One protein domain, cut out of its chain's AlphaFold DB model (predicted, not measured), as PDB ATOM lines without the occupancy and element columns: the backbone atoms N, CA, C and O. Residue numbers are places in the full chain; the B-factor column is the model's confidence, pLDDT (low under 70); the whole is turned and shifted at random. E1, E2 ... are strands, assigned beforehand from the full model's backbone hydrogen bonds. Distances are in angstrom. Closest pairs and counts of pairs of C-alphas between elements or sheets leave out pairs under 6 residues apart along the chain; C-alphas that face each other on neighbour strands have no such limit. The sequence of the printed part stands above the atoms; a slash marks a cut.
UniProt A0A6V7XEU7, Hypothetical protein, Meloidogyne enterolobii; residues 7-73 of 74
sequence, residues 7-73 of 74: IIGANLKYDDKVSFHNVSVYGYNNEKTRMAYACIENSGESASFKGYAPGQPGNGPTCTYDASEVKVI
ATOM      1  N   ILE A   7     127.635 173.279 177.671       90.12
ATOM      2  CA  ILE A   7     128.609 172.580 178.543       90.12
ATOM      3  C   ILE A   7     129.535 173.600 179.212       90.12
ATOM      4  O   ILE A   7     129.672 173.596 180.432       90.12
ATOM      5  N   ILE A   8     130.147 174.494 178.428       91.75
ATOM      6  CA  ILE A   8     131.056 175.524 178.946       91.75
ATOM      7  C   ILE A   8     130.995 176.833 178.153       91.75
ATOM      8  O   ILE A   8     130.778 176.838 176.940       91.75
ATOM      9  N   GLY A   9     131.207 177.947 178.852       91.31
ATOM     10  CA  GLY A   9     131.465 179.249 178.247       91.31
ATOM     11  C   GLY A   9     132.845 179.757 178.629       91.31
ATOM     12  O   GLY A   9     133.100 179.976 179.809       91.31
ATOM     13  N   ALA A  10     133.706 179.931 177.633       91.50
ATOM     14  CA  ALA A  10     135.079 180.384 177.787       91.50
ATOM     15  C   ALA A  10     135.189 181.891 177.530       91.50
ATOM     16  O   ALA A  10     134.550 182.434 176.616       91.50
ATOM     17  N   ASN A  11     136.010 182.571 178.326       89.56
ATOM     18  CA  ASN A  11     136.198 184.005 178.238       89.56
ATOM     19  C   ASN A  11     137.408 184.373 177.371       89.56
ATOM     20  O   ASN A  11     138.558 184.110 177.717       89.56
ATOM     21  N   LEU A  12     137.137 185.056 176.258       88.31
ATOM     22  CA  LEU A  12     138.150 185.564 175.332       88.31
ATOM     23  C   LEU A  12     139.085 186.583 175.991       88.31
ATOM     24  O   LEU A  12     140.274 186.601 175.692       88.31
ATOM     25  N   LYS A  13     138.567 187.429 176.889       89.06
ATOM     26  CA  LYS A  13     139.332 188.514 177.522       89.06
ATOM     27  C   LYS A  13     140.398 187.998 178.487       89.06
ATOM     28  O   LYS A  13     141.416 188.657 178.671       89.06
ATOM     29  N   TYR A  14     140.149 186.846 179.101       89.69
ATOM     30  CA  TYR A  14     141.059 186.233 180.069       89.69
ATOM     31  C   TYR A  14     141.871 185.077 179.479       89.69
ATOM     32  O   TYR A  14     142.549 184.376 180.222       89.69
ATOM     33  N   ASP A  15     141.840 184.928 178.152       89.00
ATOM     34  CA  ASP A  15     142.584 183.914 177.404       89.00
ATOM     35  C   ASP A  15     142.302 182.473 177.863       89.00
ATOM     36  O   ASP A  15     143.180 181.610 177.850       89.00
ATOM     37  N   ASP A  16     141.050 182.198 178.247       92.44
ATOM     38  CA  ASP A  16     140.624 180.847 178.604       92.44
ATOM     39  C   ASP A  16     140.878 179.888 177.431       92.44
ATOM     40  O   ASP A  16     140.583 180.202 176.278       92.44
ATOM     41  N   LYS A  17     141.374 178.682 177.716       94.06
ATOM     42  CA  LYS A  17     141.554 177.626 176.711       94.06
ATOM     43  C   LYS A  17     140.754 176.398 177.100       94.06
ATOM     44  O   LYS A  17     140.892 175.872 178.201       94.06
ATOM     45  N   VAL A  18     139.929 175.937 176.169       93.31
ATOM     46  CA  VAL A  18     139.042 174.792 176.321       93.31
ATOM     47  C   VAL A  18     139.230 173.860 175.136       93.31
ATOM     48  O   VAL A  18     138.997 174.222 173.982       93.31
ATOM     49  N   SER A  19     139.572 172.620 175.455       93.75
ATOM     50  CA  SER A  19     139.550 171.492 174.534       93.75
ATOM     51  C   SER A  19     138.681 170.389 175.118       93.75
ATOM     52  O   SER A  19     138.737 170.126 176.321       93.75
ATOM     53  N   PHE A  20     137.914 169.715 174.270       95.25
ATOM     54  CA  PHE A  20     137.177 168.519 174.652       95.25
ATOM     55  C   PHE A  20     137.886 167.273 174.151       95.25
ATOM     56  O   PHE A  20     138.486 167.289 173.079       95.25
ATOM     57  N   HIS A  21     137.775 166.197 174.928       95.25
ATOM     58  CA  HIS A  21     138.197 164.877 174.499       95.25
ATOM     59  C   HIS A  21     137.187 163.818 174.948       95.25
ATOM     60  O   HIS A  21     136.922 163.681 176.143       95.25
ATOM     61  N   ASN A  22     136.618 163.093 173.988       95.00
ATOM     62  CA  ASN A  22     135.663 162.001 174.153       95.00
ATOM     63  C   ASN A  22     134.520 162.297 175.150       95.00
ATOM     64  O   ASN A  22     134.193 161.491 176.025       95.00
ATOM     65  N   VAL A  23     133.903 163.471 175.027       92.12
ATOM     66  CA  VAL A  23     132.796 163.910 175.878       92.12
ATOM     67  C   VAL A  23     131.484 163.328 175.364       92.12
ATOM     68  O   VAL A  23     131.073 163.553 174.225       92.12
ATOM     69  N   SER A  24     130.798 162.604 176.244       90.00
ATOM     70  CA  SER A  24     129.464 162.059 175.997       90.00
ATOM     71  C   SER A  24     128.452 162.736 176.907       90.00
ATOM     72  O   SER A  24     128.585 162.689 178.129       90.00
ATOM     73  N   VAL A  25     127.431 163.349 176.317       84.00
ATOM     74  CA  VAL A  25     126.319 163.956 177.054       84.00
ATOM     75  C   VAL A  25     125.094 163.068 176.890       84.00
ATOM     76  O   VAL A  25     124.640 162.863 175.770       84.00
ATOM     77  N   TYR A  26     124.577 162.536 177.998       80.31
ATOM     78  CA  TYR A  26     123.421 161.637 177.999       80.31
ATOM     79  C   TYR A  26     122.117 162.395 178.259       80.31
ATOM     80  O   TYR A  26     122.043 163.221 179.174       80.31
ATOM     81  N   GLY A  27     121.080 162.087 177.476       68.62
ATOM     82  CA  GLY A  27     119.826 162.844 177.468       68.62
ATOM     83  C   GLY A  27     119.952 164.130 176.646       68.62
ATOM     84  O   GLY A  27     121.039 164.469 176.202       68.62
ATOM     85  N   TYR A  28     118.847 164.857 176.437       64.81
ATOM     86  CA  TYR A  28     118.792 166.112 175.651       64.81
ATOM     87  C   TYR A  28     118.671 165.949 174.120       64.81
ATOM     88  O   TYR A  28     119.329 166.659 173.362       64.81
ATOM     89  N   ASN A  29     117.788 165.067 173.634       65.12
ATOM     90  CA  ASN A  29     117.500 164.923 172.195       65.12
ATOM     91  C   ASN A  29     116.010 165.064 171.837       65.12
ATOM     92  O   ASN A  29     115.492 164.389 170.951       65.12
ATOM     93  N   ASN A  30     115.289 165.937 172.541       69.88
ATOM     94  CA  ASN A  30     114.009 166.443 172.048       69.88
ATOM     95  C   ASN A  30     114.112 167.956 171.835       69.88
ATOM     96  O   ASN A  30     114.952 168.611 172.449       69.88
ATOM     97  N   GLU A  31     113.265 168.525 170.978       66.19
ATOM     98  CA  GLU A  31     113.320 169.955 170.629       66.19
ATOM     99  C   GLU A  31     113.269 170.894 171.846       66.19
ATOM    100  O   GLU A  31     113.783 172.008 171.784       66.19
ATOM    101  N   LYS A  32     112.685 170.445 172.965       67.94
ATOM    102  CA  LYS A  32     112.535 171.229 174.199       67.94
ATOM    103  C   LYS A  32     113.725 171.112 175.149       67.94
ATOM    104  O   LYS A  32     113.833 171.920 176.065       67.94
ATOM    105  N   THR A  33     114.580 170.109 174.971       69.38
ATOM    106  CA  THR A  33     115.718 169.844 175.859       69.38
ATOM    107  C   THR A  33     117.049 169.787 175.121       69.38
ATOM    108  O   THR A  33     118.069 169.667 175.781       69.38
ATOM    109  N   ARG A  34     117.081 169.904 173.787       76.50
ATOM    110  CA  ARG A  34     118.314 169.793 172.999       76.50
ATOM    111  C   ARG A  34     119.378 170.780 173.453       76.50
ATOM    112  O   ARG A  34     119.129 171.982 173.545       76.50
ATOM    113  N   MET A  35     120.590 170.265 173.641       81.62
ATOM    114  CA  MET A  35     121.744 171.106 173.907       81.62
ATOM    115  C   MET A  35     122.029 172.034 172.729       81.62
ATOM    116  O   MET A  35     122.172 171.585 171.591       81.62
ATOM    117  N   ALA A  36     122.087 173.337 173.003       84.94
ATOM    118  CA  ALA A  36     122.329 174.342 171.973       84.94
ATOM    119  C   ALA A  36     123.820 174.462 171.645       84.94
ATOM    120  O   ALA A  36     124.180 174.571 170.475       84.94
ATOM    121  N   TYR A  37     124.680 174.407 172.667       90.88
ATOM    122  CA  TYR A  37     126.111 174.646 172.528       90.88
ATOM    123  C   TYR A  37     126.934 173.636 173.340       90.88
ATOM    124  O   TYR A  37     126.666 173.383 174.505       90.88
ATOM    125  N   ALA A  38     127.976 173.073 172.749       92.62
ATOM    126  CA  ALA A  38     129.057 172.430 173.479       92.62
ATOM    127  C   ALA A  38     129.986 173.489 174.098       92.62
ATOM    128  O   ALA A  38     130.326 173.404 175.271       92.62
ATOM    129  N   CYS A  39     130.341 174.534 173.349       94.12
ATOM    130  CA  CYS A  39     131.206 175.610 173.834       94.12
ATOM    131  C   CYS A  39     130.692 176.966 173.354       94.12
ATOM    132  O   CYS A  39     130.233 177.072 172.215       94.12
ATOM    133  N   ILE A  40     130.780 177.994 174.193       93.75
ATOM    134  CA  ILE A  40     130.569 179.386 173.782       93.75
ATOM    135  C   ILE A  40     131.807 180.225 174.094       93.75
ATOM    136  O   ILE A  40     132.434 180.045 175.133       93.75
ATOM    137  N   GLU A  41     132.131 181.165 173.217       92.25
ATOM    138  CA  GLU A  41     133.200 182.148 173.409       92.25
ATOM    139  C   GLU A  41     132.560 183.498 173.668       92.25
ATOM    140  O   GLU A  41     131.780 183.985 172.845       92.25
ATOM    141  N   ASN A  42     132.879 184.102 174.807       88.50
ATOM    142  CA  ASN A  42     132.340 185.396 175.194       88.50
ATOM    143  C   ASN A  42     133.483 186.360 175.536       88.50
ATOM    144  O   ASN A  42     134.459 185.977 176.169       88.50
ATOM    145  N   SER A  43     133.356 187.621 175.125       81.31
ATOM    146  CA  SER A  43     134.284 188.705 175.482       81.31
ATOM    147  C   SER A  43     134.022 189.289 176.877       81.31
ATOM    148  O   SER A  43     134.839 190.044 177.394       81.31
ATOM    149  N   GLY A  44     132.877 188.970 177.491       70.75
ATOM    150  CA  GLY A  44     132.452 189.478 178.796       70.75
ATOM    151  C   GLY A  44     131.968 190.934 178.784       70.75
ATOM    152  O   GLY A  44     131.383 191.375 179.768       70.75
ATOM    153  N   GLU A  45     132.176 191.669 177.688       69.38
ATOM    154  CA  GLU A  45     131.862 193.102 177.569       69.38
ATOM    155  C   GLU A  45     130.593 193.377 176.747       69.38
ATOM    156  O   GLU A  45     130.014 194.457 176.831       69.38
ATOM    157  N   SER A  46     130.118 192.392 175.982       65.75
ATOM    158  CA  SER A  46     128.882 192.483 175.201       65.75
ATOM    159  C   SER A  46     128.093 191.179 175.278       65.75
ATOM    160  O   SER A  46     128.651 190.114 175.526       65.75
ATOM    161  N   ALA A  47     126.782 191.232 175.024       66.38
ATOM    162  CA  ALA A  47     125.940 190.033 174.916       66.38
ATOM    163  C   ALA A  47     126.221 189.201 173.640       66.38
ATOM    164  O   ALA A  47     125.447 188.306 173.305       66.38
ATOM    165  N   SER A  48     127.298 189.510 172.910       79.44
ATOM    166  CA  SER A  48     127.725 188.768 171.731       79.44
ATOM    167  C   SER A  48     128.604 187.596 172.149       79.44
ATOM    168  O   SER A  48     129.603 187.765 172.850       79.44
ATOM    169  N   PHE A  49     128.231 186.404 171.701       88.06
ATOM    170  CA  PHE A  49     129.022 185.199 171.877       88.06
ATOM    171  C   PHE A  49     129.046 184.402 170.577       88.06
ATOM    172  O   PHE A  49     128.112 184.464 169.773       88.06
ATOM    173  N   LYS A  50     130.106 183.618 170.391       91.19
ATOM    174  CA  LYS A  50     130.184 182.614 169.329       91.19
ATOM    175  C   LYS A  50     129.951 181.244 169.945       91.19
ATOM    176  O   LYS A  50     130.696 180.844 170.830       91.19
ATOM    177  N   GLY A  51     128.901 180.549 169.520       91.94
ATOM    178  CA  GLY A  51     128.566 179.221 170.025       91.94
ATOM    179  C   GLY A  51     128.898 178.115 169.030       91.94
ATOM    180  O   GLY A  51     128.726 178.292 167.826       91.94
ATOM    181  N   TYR A  52     129.327 176.969 169.547       93.62
ATOM    182  CA  TYR A  52     129.597 175.741 168.800       93.62
ATOM    183  C   TYR A  52     128.677 174.649 169.329       93.62
ATOM    184  O   TYR A  52     128.674 174.413 170.536       93.62
ATOM    185  N   ALA A  53     127.880 174.009 168.476       91.31
ATOM    186  CA  ALA A  53     126.969 172.940 168.888       91.31
ATOM    187  C   ALA A  53     127.707 171.598 169.095       91.31
ATOM    188  O   ALA A  53     128.779 171.398 168.524       91.31
ATOM    189  N   PRO A  54     127.144 170.641 169.859       89.81
ATOM    190  CA  PRO A  54     127.634 169.261 169.845       89.81
ATOM    191  C   PRO A  54     127.678 168.699 168.414       89.81
ATOM    192  O   PRO A  54     126.785 168.977 167.612       89.81
ATOM    193  N   GLY A  55     128.711 167.922 168.081       88.94
ATOM    194  CA  GLY A  55     128.943 167.448 166.712       88.94
ATOM    195  C   GLY A  55     129.506 168.499 165.744       88.94
ATOM    196  O   GLY A  55     129.665 168.200 164.561       88.94
ATOM    197  N   GLN A  56     129.812 169.716 166.209       92.56
ATOM    198  CA  GLN A  56     130.561 170.722 165.451       92.56
ATOM    199  C   GLN A  56     131.947 170.939 166.066       92.56
ATOM    200  O   GLN A  56     132.085 170.853 167.286       92.56
ATOM    201  N   PRO A  57     132.975 171.229 165.251       94.50
ATOM    202  CA  PRO A  57     134.297 171.527 165.778       94.50
ATOM    203  C   PRO A  57     134.321 172.917 166.424       94.50
ATOM    204  O   PRO A  57     133.737 173.875 165.904       94.50
ATOM    205  N   GLY A  58     135.041 173.034 167.539       95.25
ATOM    206  CA  GLY A  58     135.467 174.315 168.084       95.25
ATOM    207  C   GLY A  58     136.663 174.824 167.288       95.25
ATOM    208  O   GLY A  58     137.720 174.203 167.317       95.25
ATOM    209  N   ASN A  59     136.499 175.947 166.585       94.44
ATOM    210  CA  ASN A  59     137.539 176.564 165.747       94.44
ATOM    211  C   ASN A  59     137.776 178.029 166.134       94.44
ATOM    212  O   ASN A  59     137.950 178.893 165.271       94.44
ATOM    213  N   GLY A  60     137.655 178.345 167.418       91.75
ATOM    214  CA  GLY A  60     137.864 179.697 167.910       91.75
ATOM    215  C   GLY A  60     139.072 179.811 168.829       91.75
ATOM    216  O   GLY A  60     139.783 178.828 169.046       91.75
ATOM    217  N   PRO A  61     139.348 181.027 169.329       91.81
ATOM    218  CA  PRO A  61     140.545 181.308 170.111       91.81
ATOM    219  C   PRO A  61     140.545 180.627 171.480       91.81
ATOM    220  O   PRO A  61     141.615 180.473 172.071       91.81
ATOM    221  N   THR A  62     139.366 180.281 172.005       93.94
ATOM    222  CA  THR A  62     139.215 179.685 173.338       93.94
ATOM    223  C   THR A  62     138.629 178.285 173.264       93.94
ATOM    224  O   THR A  62     139.068 177.413 174.005       93.94
ATOM    225  N   CYS A  63     137.696 178.030 172.349       95.06
ATOM    226  CA  CYS A  63     137.120 176.714 172.101       95.06
ATOM    227  C   CYS A  63     137.827 176.042 170.914       95.06
ATOM    228  O   CYS A  63     137.553 176.386 169.759       95.06
ATOM    229  N   THR A  64     138.691 175.057 171.179       95.75
ATOM    230  CA  THR A  64     139.435 174.322 170.140       95.75
ATOM    231  C   THR A  64     139.318 172.809 170.330       95.75
ATOM    232  O   THR A  64     139.883 172.253 171.269       95.75
ATOM    233  N   TYR A  65     138.552 172.140 169.463       95.88
ATOM    234  CA  TYR A  65     138.326 170.689 169.505       95.88
ATOM    235  C   TYR A  65     137.677 170.180 168.212       95.88
ATOM    236  O   TYR A  65     136.977 170.927 167.527       95.88
ATOM    237  N   ASP A  66     137.845 168.892 167.906       96.81
ATOM    238  CA  ASP A  66     137.242 168.270 166.726       96.81
ATOM    239  C   ASP A  66     135.748 167.968 166.908       96.81
ATOM    240  O   ASP A  66     135.256 167.721 168.009       96.81
ATOM    241  N   ALA A  67     135.014 167.907 165.793       93.94
ATOM    242  CA  ALA A  67     133.574 167.630 165.777       93.94
ATOM    243  C   ALA A  67     133.191 166.317 166.482       93.94
ATOM    244  O   ALA A  67     132.102 166.197 167.043       93.94
ATOM    245  N   SER A  68     134.081 165.323 166.454       94.81
ATOM    246  CA  SER A  68     133.876 164.017 167.082       94.81
ATOM    247  C   SER A  68     134.051 164.018 168.597       94.81
ATOM    248  O   SER A  68     133.694 163.022 169.224       94.81
ATOM    249  N   GLU A  69     134.597 165.080 169.189       96.12
ATOM    250  CA  GLU A  69     134.965 165.095 170.609       96.12
ATOM    251  C   GLU A  69     133.784 165.338 171.544       96.12
ATOM    252  O   GLU A  69     133.882 165.046 172.733       96.12
ATOM    253  N   VAL A  70     132.656 165.834 171.025       92.50
ATOM    254  CA  VAL A  70     131.430 166.031 171.805       92.50
ATOM    255  C   VAL A  70     130.259 165.370 171.101       92.50
ATOM    256  O   VAL A  70     129.828 165.809 170.032       92.50
ATOM    257  N   LYS A  71     129.709 164.331 171.729       88.81
ATOM    258  CA  LYS A  71     128.567 163.568 171.217       88.81
ATOM    259  C   LYS A  71     127.421 163.599 172.219       88.81
ATOM    260  O   LYS A  71     127.630 163.469 173.423       88.81
ATOM    261  N   VAL A  72     126.203 163.730 171.706       85.38
ATOM    262  CA  VAL A  72     124.983 163.537 172.496       85.38
ATOM    263  C   VAL A  72     124.536 162.091 172.312       85.38
ATOM    264  O   VAL A  72     124.377 161.635 171.180       85.38
ATOM    265  N   ILE A  73     124.383 161.373 173.421       81.62
ATOM    266  CA  ILE A  73     123.976 159.970 173.474       81.62
ATOM    267  C   ILE A  73     122.559 159.892 174.051       81.62
ATOM    268  O   ILE A  73     122.239 160.559 175.038       81.62
TER     269      ILE A  73
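This is residues 7 to 73 of the 74 residues of the protein "Hypothetical protein" of Meloidogyne enterolobii (UniProt A0A6V7XEU7). With little regular structure, this flat domain is mostly loops round a three-strand sheet, E1, E3 and E4, with a separate pair, E2 and E5, toward one end. The printed part has 67 residues, 23 of them in five named strands, E1 to E5 along the chain; the class is all strand. The larger sheet, order E1, E3, E4, is mixed. The whole is compact, radius of gyration of the C-alphas 12.0 A, spanning 33 by 25 by 13 A.

E3 is residues 37 to 42, 12.7 A long. E1, residues 7 to 11, runs 13.7 A from C-alpha 7 at (128.609, 172.580, 178.543). E4 is residues 49 to 52, E2 23 to 26. E5, residues 70 to 73, ends at (123.976, 159.970, 173.474).

Inner strand E3 is parallel to E1, at 15 degrees; N 10 and O 40 are 2.8 A apart. E3 and E4 form an antiparallel hairpin, at 156 degrees; N 38 and O 52 are 2.7 A apart. E2 and E5 are parallel, at 25 degrees; N 73 and O 25 are 2.8 A apart. The closest C-alphas of E3 and E5, Ala 38 and Val 70, are 7.0 A apart.

The printed part has no cut. Links E1 to E2 and E4 to E5 are long. Residues 27 to 33 and 45 to 47 have pLDDT under 70.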